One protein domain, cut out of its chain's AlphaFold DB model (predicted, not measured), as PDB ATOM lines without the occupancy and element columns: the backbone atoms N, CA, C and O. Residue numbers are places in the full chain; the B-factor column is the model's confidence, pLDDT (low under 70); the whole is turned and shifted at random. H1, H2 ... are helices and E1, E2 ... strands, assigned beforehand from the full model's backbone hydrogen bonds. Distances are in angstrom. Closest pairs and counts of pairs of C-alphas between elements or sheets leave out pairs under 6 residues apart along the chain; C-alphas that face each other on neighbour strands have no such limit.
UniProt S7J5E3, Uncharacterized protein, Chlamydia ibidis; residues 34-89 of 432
ATOM      1  N   GLN A  34      -8.467 115.277  -4.719       60.78
ATOM      2  CA  GLN A  34      -7.863 114.518  -5.827       60.78
ATOM      3  C   GLN A  34      -7.269 115.485  -6.859       60.78
ATOM      4  O   GLN A  34      -7.981 116.348  -7.382       60.78
ATOM      5  N   ALA A  35      -5.982 115.333  -7.178       63.72
ATOM      6  CA  ALA A  35      -5.336 116.169  -8.177       63.72
ATOM      7  C   ALA A  35      -5.941 115.897  -9.564       63.72
ATOM      8  O   ALA A  35      -5.924 114.772 -10.060       63.72
ATOM      9  N   ILE A  36      -6.483 116.937 -10.210       67.44
ATOM     10  CA  ILE A  36      -7.074 116.814 -11.557       67.44
ATOM     11  C   ILE A  36      -5.982 116.516 -12.591       67.44
ATOM     12  O   ILE A  36      -6.222 115.754 -13.525       67.44
ATOM     13  N   PHE A  37      -4.776 117.052 -12.370       78.69
ATOM     14  CA  PHE A  37      -3.577 116.748 -13.139       78.69
ATOM     15  C   PHE A  37      -2.483 116.189 -12.236       78.69
ATOM     16  O   PHE A  37      -2.187 116.763 -11.189       78.69
ATOM     17  N   THR A  38      -1.835 115.115 -12.676       76.31
ATOM     18  CA  THR A  38      -0.595 114.623 -12.075       76.31
ATOM     19  C   THR A  38       0.565 114.981 -12.995       76.31
ATOM     20  O   THR A  38       0.591 114.565 -14.156       76.31
ATOM     21  N   VAL A  39       1.513 115.763 -12.477       81.31
ATOM     22  CA  VAL A  39       2.753 116.130 -13.171       81.31
ATOM     23  C   VAL A  39       3.861 115.200 -12.693       81.31
ATOM     24  O   VAL A  39       4.098 115.070 -11.496       81.31
ATOM     25  N   SER A  40       4.532 114.550 -13.634       78.44
ATOM     26  CA  SER A  40       5.757 113.784 -13.402       78.44
ATOM     27  C   SER A  40       6.903 114.394 -14.205       78.44
ATOM     28  O   SER A  40       6.678 115.272 -15.036       78.44
ATOM     29  N   GLU A  41       8.119 113.889 -14.007       79.06
ATOM     30  CA  GLU A  41       9.291 114.302 -14.792       79.06
ATOM     31  C   GLU A  41       9.119 114.077 -16.307       79.06
ATOM     32  O   GLU A  41       9.806 114.716 -17.096       79.06
ATOM     33  N   GLN A  42       8.208 113.187 -16.723       79.81
ATOM     34  CA  GLN A  42       8.068 112.761 -18.122       79.81
ATOM     35  C   GLN A  42       6.710 113.101 -18.748       79.81
ATOM     36  O   GLN A  42       6.591 113.133 -19.970       79.81
ATOM     37  N   SER A  43       5.671 113.341 -17.946       82.62
ATOM     38  CA  SER A  43       4.317 113.550 -18.467       82.62
ATOM     39  C   SER A  43       3.412 114.320 -17.515       82.62
ATOM     40  O   SER A  43       3.523 114.194 -16.294       82.62
ATOM     41  N   ILE A  44       2.427 115.002 -18.096       87.25
ATOM     42  CA  ILE A  44       1.253 115.527 -17.399       87.25
ATOM     43  C   ILE A  44       0.068 114.627 -17.760       87.25
ATOM     44  O   ILE A  44      -0.247 114.465 -18.936       87.25
ATOM     45  N   THR A  45      -0.585 114.034 -16.762       81.44
ATOM     46  CA  THR A  45      -1.764 113.171 -16.954       81.44
ATOM     47  C   THR A  45      -2.977 113.779 -16.268       81.44
ATOM     48  O   THR A  45      -2.836 114.401 -15.220       81.44
ATOM     49  N   SER A  46      -4.163 113.623 -16.857       82.62
ATOM     50  CA  SER A  46      -5.426 114.089 -16.274       82.62
ATOM     51  C   SER A  46      -6.339 112.908 -15.981       82.62
ATOM     52  O   SER A  46      -6.499 112.033 -16.830       82.62
ATOM     53  N   MET A  47      -6.980 112.900 -14.813       76.50
ATOM     54  CA  MET A  47      -7.963 111.865 -14.451       76.50
ATOM     55  C   MET A  47      -9.368 112.153 -15.010       76.50
ATOM     56  O   MET A  47     -10.259 111.311 -14.918       76.50
ATOM     57  N   LYS A  48      -9.587 113.351 -15.571       78.94
ATOM     58  CA  LYS A  48     -10.860 113.801 -16.159       78.94
ATOM     59  C   LYS A  48     -10.626 114.533 -17.491       78.94
ATOM     60  O   LYS A  48      -9.522 115.033 -17.715       78.94
ATOM     61  N   PRO A  49     -11.634 114.646 -18.379       80.75
ATOM     62  CA  PRO A  49     -11.530 115.482 -19.574       80.75
ATOM     63  C   PRO A  49     -11.150 116.929 -19.233       80.75
ATOM     64  O   PRO A  49     -11.664 117.505 -18.272       80.75
ATOM     65  N   VAL A  50     -10.270 117.527 -20.035       84.75
ATOM     66  CA  VAL A  50      -9.834 118.916 -19.844       84.75
ATOM     67  C   VAL A  50     -10.840 119.857 -20.500       84.75
ATOM     68  O   VAL A  50     -10.960 119.896 -21.723       84.75
ATOM     69  N   ASN A  51     -11.560 120.639 -19.696       83.19
ATOM     70  CA  ASN A  51     -12.428 121.709 -20.184       83.19
ATOM     71  C   ASN A  51     -11.701 123.058 -20.084       83.19
ATOM     72  O   ASN A  51     -11.371 123.502 -18.989       83.19
ATOM     73  N   MET A  52     -11.496 123.729 -21.220       86.31
ATOM     74  CA  MET A  52     -10.823 125.035 -21.274       86.31
ATOM     75  C   MET A  52     -11.758 126.234 -21.063       86.31
ATOM     76  O   MET A  52     -11.309 127.372 -21.149       86.31
ATOM     77  N   ASN A  53     -13.055 126.023 -20.825       86.50
ATOM     78  CA  ASN A  53     -14.072 127.068 -20.653       86.50
ATOM     79  C   ASN A  53     -14.012 128.170 -21.735       86.50
ATOM     80  O   ASN A  53     -14.071 129.361 -21.438       86.50
ATOM     81  N   LYS A  54     -13.846 127.758 -23.002       88.69
ATOM     82  CA  LYS A  54     -13.679 128.625 -24.190       88.69
ATOM     83  C   LYS A  54     -12.399 129.481 -24.225       88.69
ATOM     84  O   LYS A  54     -12.265 130.323 -25.112       88.69
ATOM     85  N   ASN A  55     -11.440 129.258 -23.329       89.19
ATOM     86  CA  ASN A  55     -10.134 129.911 -23.409       89.19
ATOM     87  C   ASN A  55      -9.304 129.372 -24.584       89.19
ATOM     88  O   ASN A  55      -9.422 128.208 -24.975       89.19
ATOM     89  N   LYS A  56      -8.448 130.231 -25.153       89.00
ATOM     90  CA  LYS A  56      -7.538 129.869 -26.249       89.00
ATOM     91  C   LYS A  56      -6.335 129.093 -25.712       89.00
ATOM     92  O   LYS A  56      -5.737 129.505 -24.724       89.00
ATOM     93  N   ILE A  57      -5.936 128.044 -26.427       90.25
ATOM     94  CA  ILE A  57      -4.638 127.385 -26.240       90.25
ATOM     95  C   ILE A  57      -3.658 128.033 -27.222       90.25
ATOM     96  O   ILE A  57      -3.893 128.027 -28.432       90.25
ATOM     97  N   THR A  58      -2.600 128.653 -26.711       89.31
ATOM     98  CA  THR A  58      -1.588 129.359 -27.511       89.31
ATOM     99  C   THR A  58      -0.317 128.519 -27.652       89.31
ATOM    100  O   THR A  58      -0.139 127.530 -26.947       89.31
ATOM    101  N   ASN A  59       0.565 128.897 -28.583       90.50
ATOM    102  CA  ASN A  59       1.871 128.257 -28.811       90.50
ATOM    103  C   ASN A  59       1.830 126.765 -29.211       90.50
ATOM    104  O   ASN A  59       2.811 126.050 -29.028       90.50
ATOM    105  N   ILE A  60       0.725 126.297 -29.798       92.25
ATOM    106  CA  ILE A  60       0.663 124.976 -30.441       92.25
ATOM    107  C   ILE A  60       1.482 125.031 -31.740       92.25
ATOM    108  O   ILE A  60       1.156 125.808 -32.641       92.25
ATOM    109  N   LYS A  61       2.544 124.222 -31.829       91.31
ATOM    110  CA  LYS A  61       3.381 124.085 -33.031       91.31
ATOM    111  C   LYS A  61       2.617 123.355 -34.146       91.31
ATOM    112  O   LYS A  61       1.583 122.741 -33.900       91.31
ATOM    113  N   ASP A  62       3.101 123.445 -35.381       89.50
ATOM    114  CA  ASP A  62       2.612 122.577 -36.454       89.50
ATOM    115  C   ASP A  62       2.864 121.096 -36.087       89.50
ATOM    116  O   ASP A  62       3.945 120.788 -35.569       89.50
ATOM    117  N   PRO A  63       1.877 120.208 -36.303       89.44
ATOM    118  CA  PRO A  63       1.958 118.797 -35.937       89.44
ATOM    119  C   PRO A  63       3.053 118.077 -36.732       89.44
ATOM    120  O   PRO A  63       3.276 118.360 -37.911       89.44
ATOM    121  N   THR A  64       3.709 117.115 -36.090       90.69
ATOM    122  CA  THR A  64       4.701 116.219 -36.709       90.69
ATOM    123  C   THR A  64       4.298 114.748 -36.622       90.69
ATOM    124  O   THR A  64       4.728 113.958 -37.458       90.69
ATOM    125  N   ASP A  65       3.442 114.392 -35.660       88.62
ATOM    126  CA  ASP A  65       2.837 113.069 -35.497       88.62
ATOM    127  C   ASP A  65       1.326 113.123 -35.815       88.62
ATOM    128  O   ASP A  65       0.668 114.119 -35.498       88.62
ATOM    129  N   PRO A  66       0.727 112.067 -36.404       82.88
ATOM    130  CA  PRO A  66      -0.714 111.997 -36.661       82.88
ATOM    131  C   PRO A  66      -1.629 112.206 -35.440       82.88
ATOM    132  O   PRO A  66      -2.818 112.466 -35.617       82.88
ATOM    133  N   LYS A  67      -1.117 112.058 -34.212       85.25
ATOM    134  CA  LYS A  67      -1.869 112.244 -32.961       85.25
ATOM    135  C   LYS A  67      -1.681 113.626 -32.329       85.25
ATOM    136  O   LYS A  67      -2.271 113.888 -31.279       85.25
ATOM    137  N   ASP A  68      -0.879 114.496 -32.939       89.25
ATOM    138  CA  ASP A  68      -0.644 115.845 -32.435       89.25
ATOM    139  C   ASP A  68      -1.900 116.722 -32.550       89.25
ATOM    140  O   ASP A  68      -2.710 116.614 -33.474       89.25
ATOM    141  N   ALA A  69      -2.046 117.660 -31.614       88.88
ATOM    142  CA  ALA A  69      -3.051 118.708 -31.726       88.88
ATOM    143  C   ALA A  69      -2.675 119.685 -32.850       88.88
ATOM    144  O   ALA A  69      -1.541 120.158 -32.927       88.88
ATOM    145  N   VAL A  70      -3.643 120.046 -33.694       88.50
ATOM    146  CA  VAL A  70      -3.421 120.970 -34.813       88.50
ATOM    147  C   VAL A  70      -3.824 122.397 -34.454       88.50
ATOM    148  O   VAL A  70      -4.858 122.639 -33.829       88.50
ATOM    149  N   ASN A  71      -3.028 123.374 -34.886       88.31
ATOM    150  CA  ASN A  71      -3.412 124.779 -34.799       88.31
ATOM    151  C   ASN A  71      -4.304 125.179 -35.999       88.31
ATOM    152  O   ASN A  71      -4.258 124.565 -37.065       88.31
ATOM    153  N   LYS A  72      -5.117 126.237 -35.853       83.69
ATOM    154  CA  LYS A  72      -6.056 126.679 -36.907       83.69
ATOM    155  C   LYS A  72      -5.354 127.092 -38.209       83.69
ATOM    156  O   LYS A  72      -5.938 126.936 -39.276       83.69
ATOM    157  N   LYS A  73      -4.122 127.613 -38.140       83.62
ATOM    158  CA  LYS A  73      -3.331 127.954 -39.332       83.62
ATOM    159  C   LYS A  73      -2.988 126.676 -40.099       83.62
ATOM    160  O   LYS A  73      -3.316 126.602 -41.271       83.62
ATOM    161  N   TYR A  74      -2.438 125.663 -39.430       84.31
ATOM    162  CA  TYR A  74      -2.161 124.359 -40.033       84.31
ATOM    163  C   TYR A  74      -3.423 123.722 -40.624       84.31
ATOM    164  O   TYR A  74      -3.377 123.240 -41.752       84.31
ATOM    165  N   LEU A  75      -4.554 123.776 -39.911       77.56
ATOM    166  CA  LEU A  75      -5.841 123.292 -40.416       77.56
ATOM    167  C   LEU A  75      -6.268 124.044 -41.685       77.56
ATOM    168  O   LEU A  75      -6.560 123.415 -42.685       77.56
ATOM    169  N   ASN A  76      -6.247 125.374 -41.697       71.06
ATOM    170  CA  ASN A  76      -6.610 126.147 -42.891       71.06
ATOM    171  C   ASN A  76      -5.629 125.944 -44.058       71.06
ATOM    172  O   ASN A  76      -6.007 126.103 -45.213       71.06
ATOM    173  N   THR A  77      -4.364 125.645 -43.763       72.12
ATOM    174  CA  THR A  77      -3.331 125.408 -44.775       72.12
ATOM    175  C   THR A  77      -3.402 123.994 -45.360       72.12
ATOM    176  O   THR A  77      -3.134 123.835 -46.545       72.12
ATOM    177  N   ASN A  78      -3.761 122.980 -44.566       67.94
ATOM    178  CA  ASN A  78      -3.661 121.567 -44.964       67.94
ATOM    179  C   ASN A  78      -5.015 120.843 -45.051       67.94
ATOM    180  O   ASN A  78      -5.152 119.894 -45.819       67.94
ATOM    181  N   CYS A  79      -6.034 121.282 -44.310       59.38
ATOM    182  CA  CYS A  79      -7.407 120.800 -44.450       59.38
ATOM    183  C   CYS A  79      -8.162 121.684 -45.436       59.38
ATOM    184  O   CYS A  79      -8.779 122.694 -45.102       59.38
ATOM    185  N   VAL A  80      -8.127 121.240 -46.683       51.28
ATOM    186  CA  VAL A  80      -8.969 121.749 -47.748       51.28
ATOM    187  C   VAL A  80     -10.388 121.214 -47.566       51.28
ATOM    188  O   VAL A  80     -10.744 120.129 -48.013       51.28
ATOM    189  N   SER A  81     -11.246 122.044 -47.012       54.03
ATOM    190  CA  SER A  81     -12.528 122.280 -47.659       54.03
ATOM    191  C   SER A  81     -12.717 123.785 -47.615       54.03
ATOM    192  O   SER A  81     -12.754 124.339 -46.521       54.03
ATOM    193  N   VAL A  82     -12.823 124.413 -48.792       50.09
ATOM    194  CA  VAL A  82     -12.905 125.869 -49.041       50.09
ATOM    195  C   VAL A  82     -11.532 126.539 -49.278       50.09
ATOM    196  O   VAL A  82     -10.721 126.677 -48.373       50.09
ATOM    197  N   ASN A  83     -11.321 126.991 -50.526       45.50
ATOM    198  CA  ASN A  83     -10.112 127.589 -51.131       45.50
ATOM    199  C   ASN A  83      -8.957 126.639 -51.516       45.50
ATOM    200  O   ASN A  83      -7.831 126.746 -51.038       45.50
ATOM    201  N   ILE A  84      -9.217 125.766 -52.496       43.91
ATOM    202  CA  ILE A  84      -8.159 125.191 -53.337       43.91
ATOM    203  C   ILE A  84      -7.722 126.269 -54.325       43.91
ATOM    204  O   ILE A  84      -8.342 126.447 -55.373       43.91
ATOM    205  N   SER A  85      -6.640 126.981 -54.020       45.12
ATOM    206  CA  SER A  85      -5.870 127.640 -55.069       45.12
ATOM    207  C   SER A  85      -5.352 126.557 -56.018       45.12
ATOM    208  O   SER A  85      -4.549 125.701 -55.642       45.12
ATOM    209  N   ALA A  86      -5.898 126.573 -57.226       49.62
ATOM    210  CA  ALA A  86      -5.641 125.684 -58.343       49.62
ATOM    211  C   ALA A  86      -4.159 125.303 -58.517       49.62
ATOM    212  O   ALA A  86      -3.375 126.118 -58.995       49.62
ATOM    213  N   LYS A  87      -3.788 124.051 -58.199       46.03
ATOM    214  CA  LYS A  87      -2.819 123.284 -59.020       46.03
ATOM    215  C   LYS A  87      -2.663 121.800 -58.685       46.03
ATOM    216  O   LYS A  87      -2.134 121.088 -59.528       46.03
ATOM    217  N   ALA A  88      -3.078 121.322 -57.509       44.97
ATOM    218  CA  ALA A  88      -2.646 119.991 -57.048       44.97
ATOM    219  C   ALA A  88      -3.752 118.958 -56.783       44.97
ATOM    220  O   ALA A  88      -3.429 117.822 -56.454       44.97
ATOM    221  N   THR A  89      -5.036 119.297 -56.913       49.75
ATOM    222  CA  THR A  89      -6.107 118.372 -56.500       49.75
ATOM    223  C   THR A  89      -6.844 117.702 -57.655       49.75
ATOM    224  O   THR A  89      -7.565 116.747 -57.412       49.75
TER     225      THR A  89
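Overview. This is residues 34 to 89 of the 432 residues of an uncharacterized protein of Chlamydia ibidis (UniProt S7J5E3). With little regular structure, this is a drawn-out, winding chain: a small hairpin of strands E1 and E2 near one end, a long unnamed stretch, one short helix H1, then a tail whose residues 81 to 88 stand free. The 56 printed residues hold E1, E2 and H1 in that order, mixed in class, with only 13 residues in named elements. The whole is an extended rod, radius of gyration of the C-alphas 16.4 A, spanning 53 by 25 by 17 A.

Arrangement. E1, residues 37 to 39, and E2, residues 44 to 46, form an antiparallel hairpin at 160 degrees. N 38 and O 45 are 2.8 A apart, within hydrogen-bond range. E1 is apart from H1, residues 72 to 78, in which every O i to N i+4 pair is within hydrogen-bond range.

Along the chain. E1 begins at C-alpha 37 (-3.577, 116.748, -13.139) and measures 6.4 A; E2 measures 6.9 A. H1 measures 9.8 A, ending at C-alpha 78 (-3.661, 121.567, -44.964).

Size, cuts and confidence. The C-alphas farthest apart, of Gln 34 and Lys 87, are 54.1 A apart. The printed part has no cut. The E2 to H1 link is long, 25 residues. Model pLDDT is under 70 at residues 34 to 36 and 78 to 89.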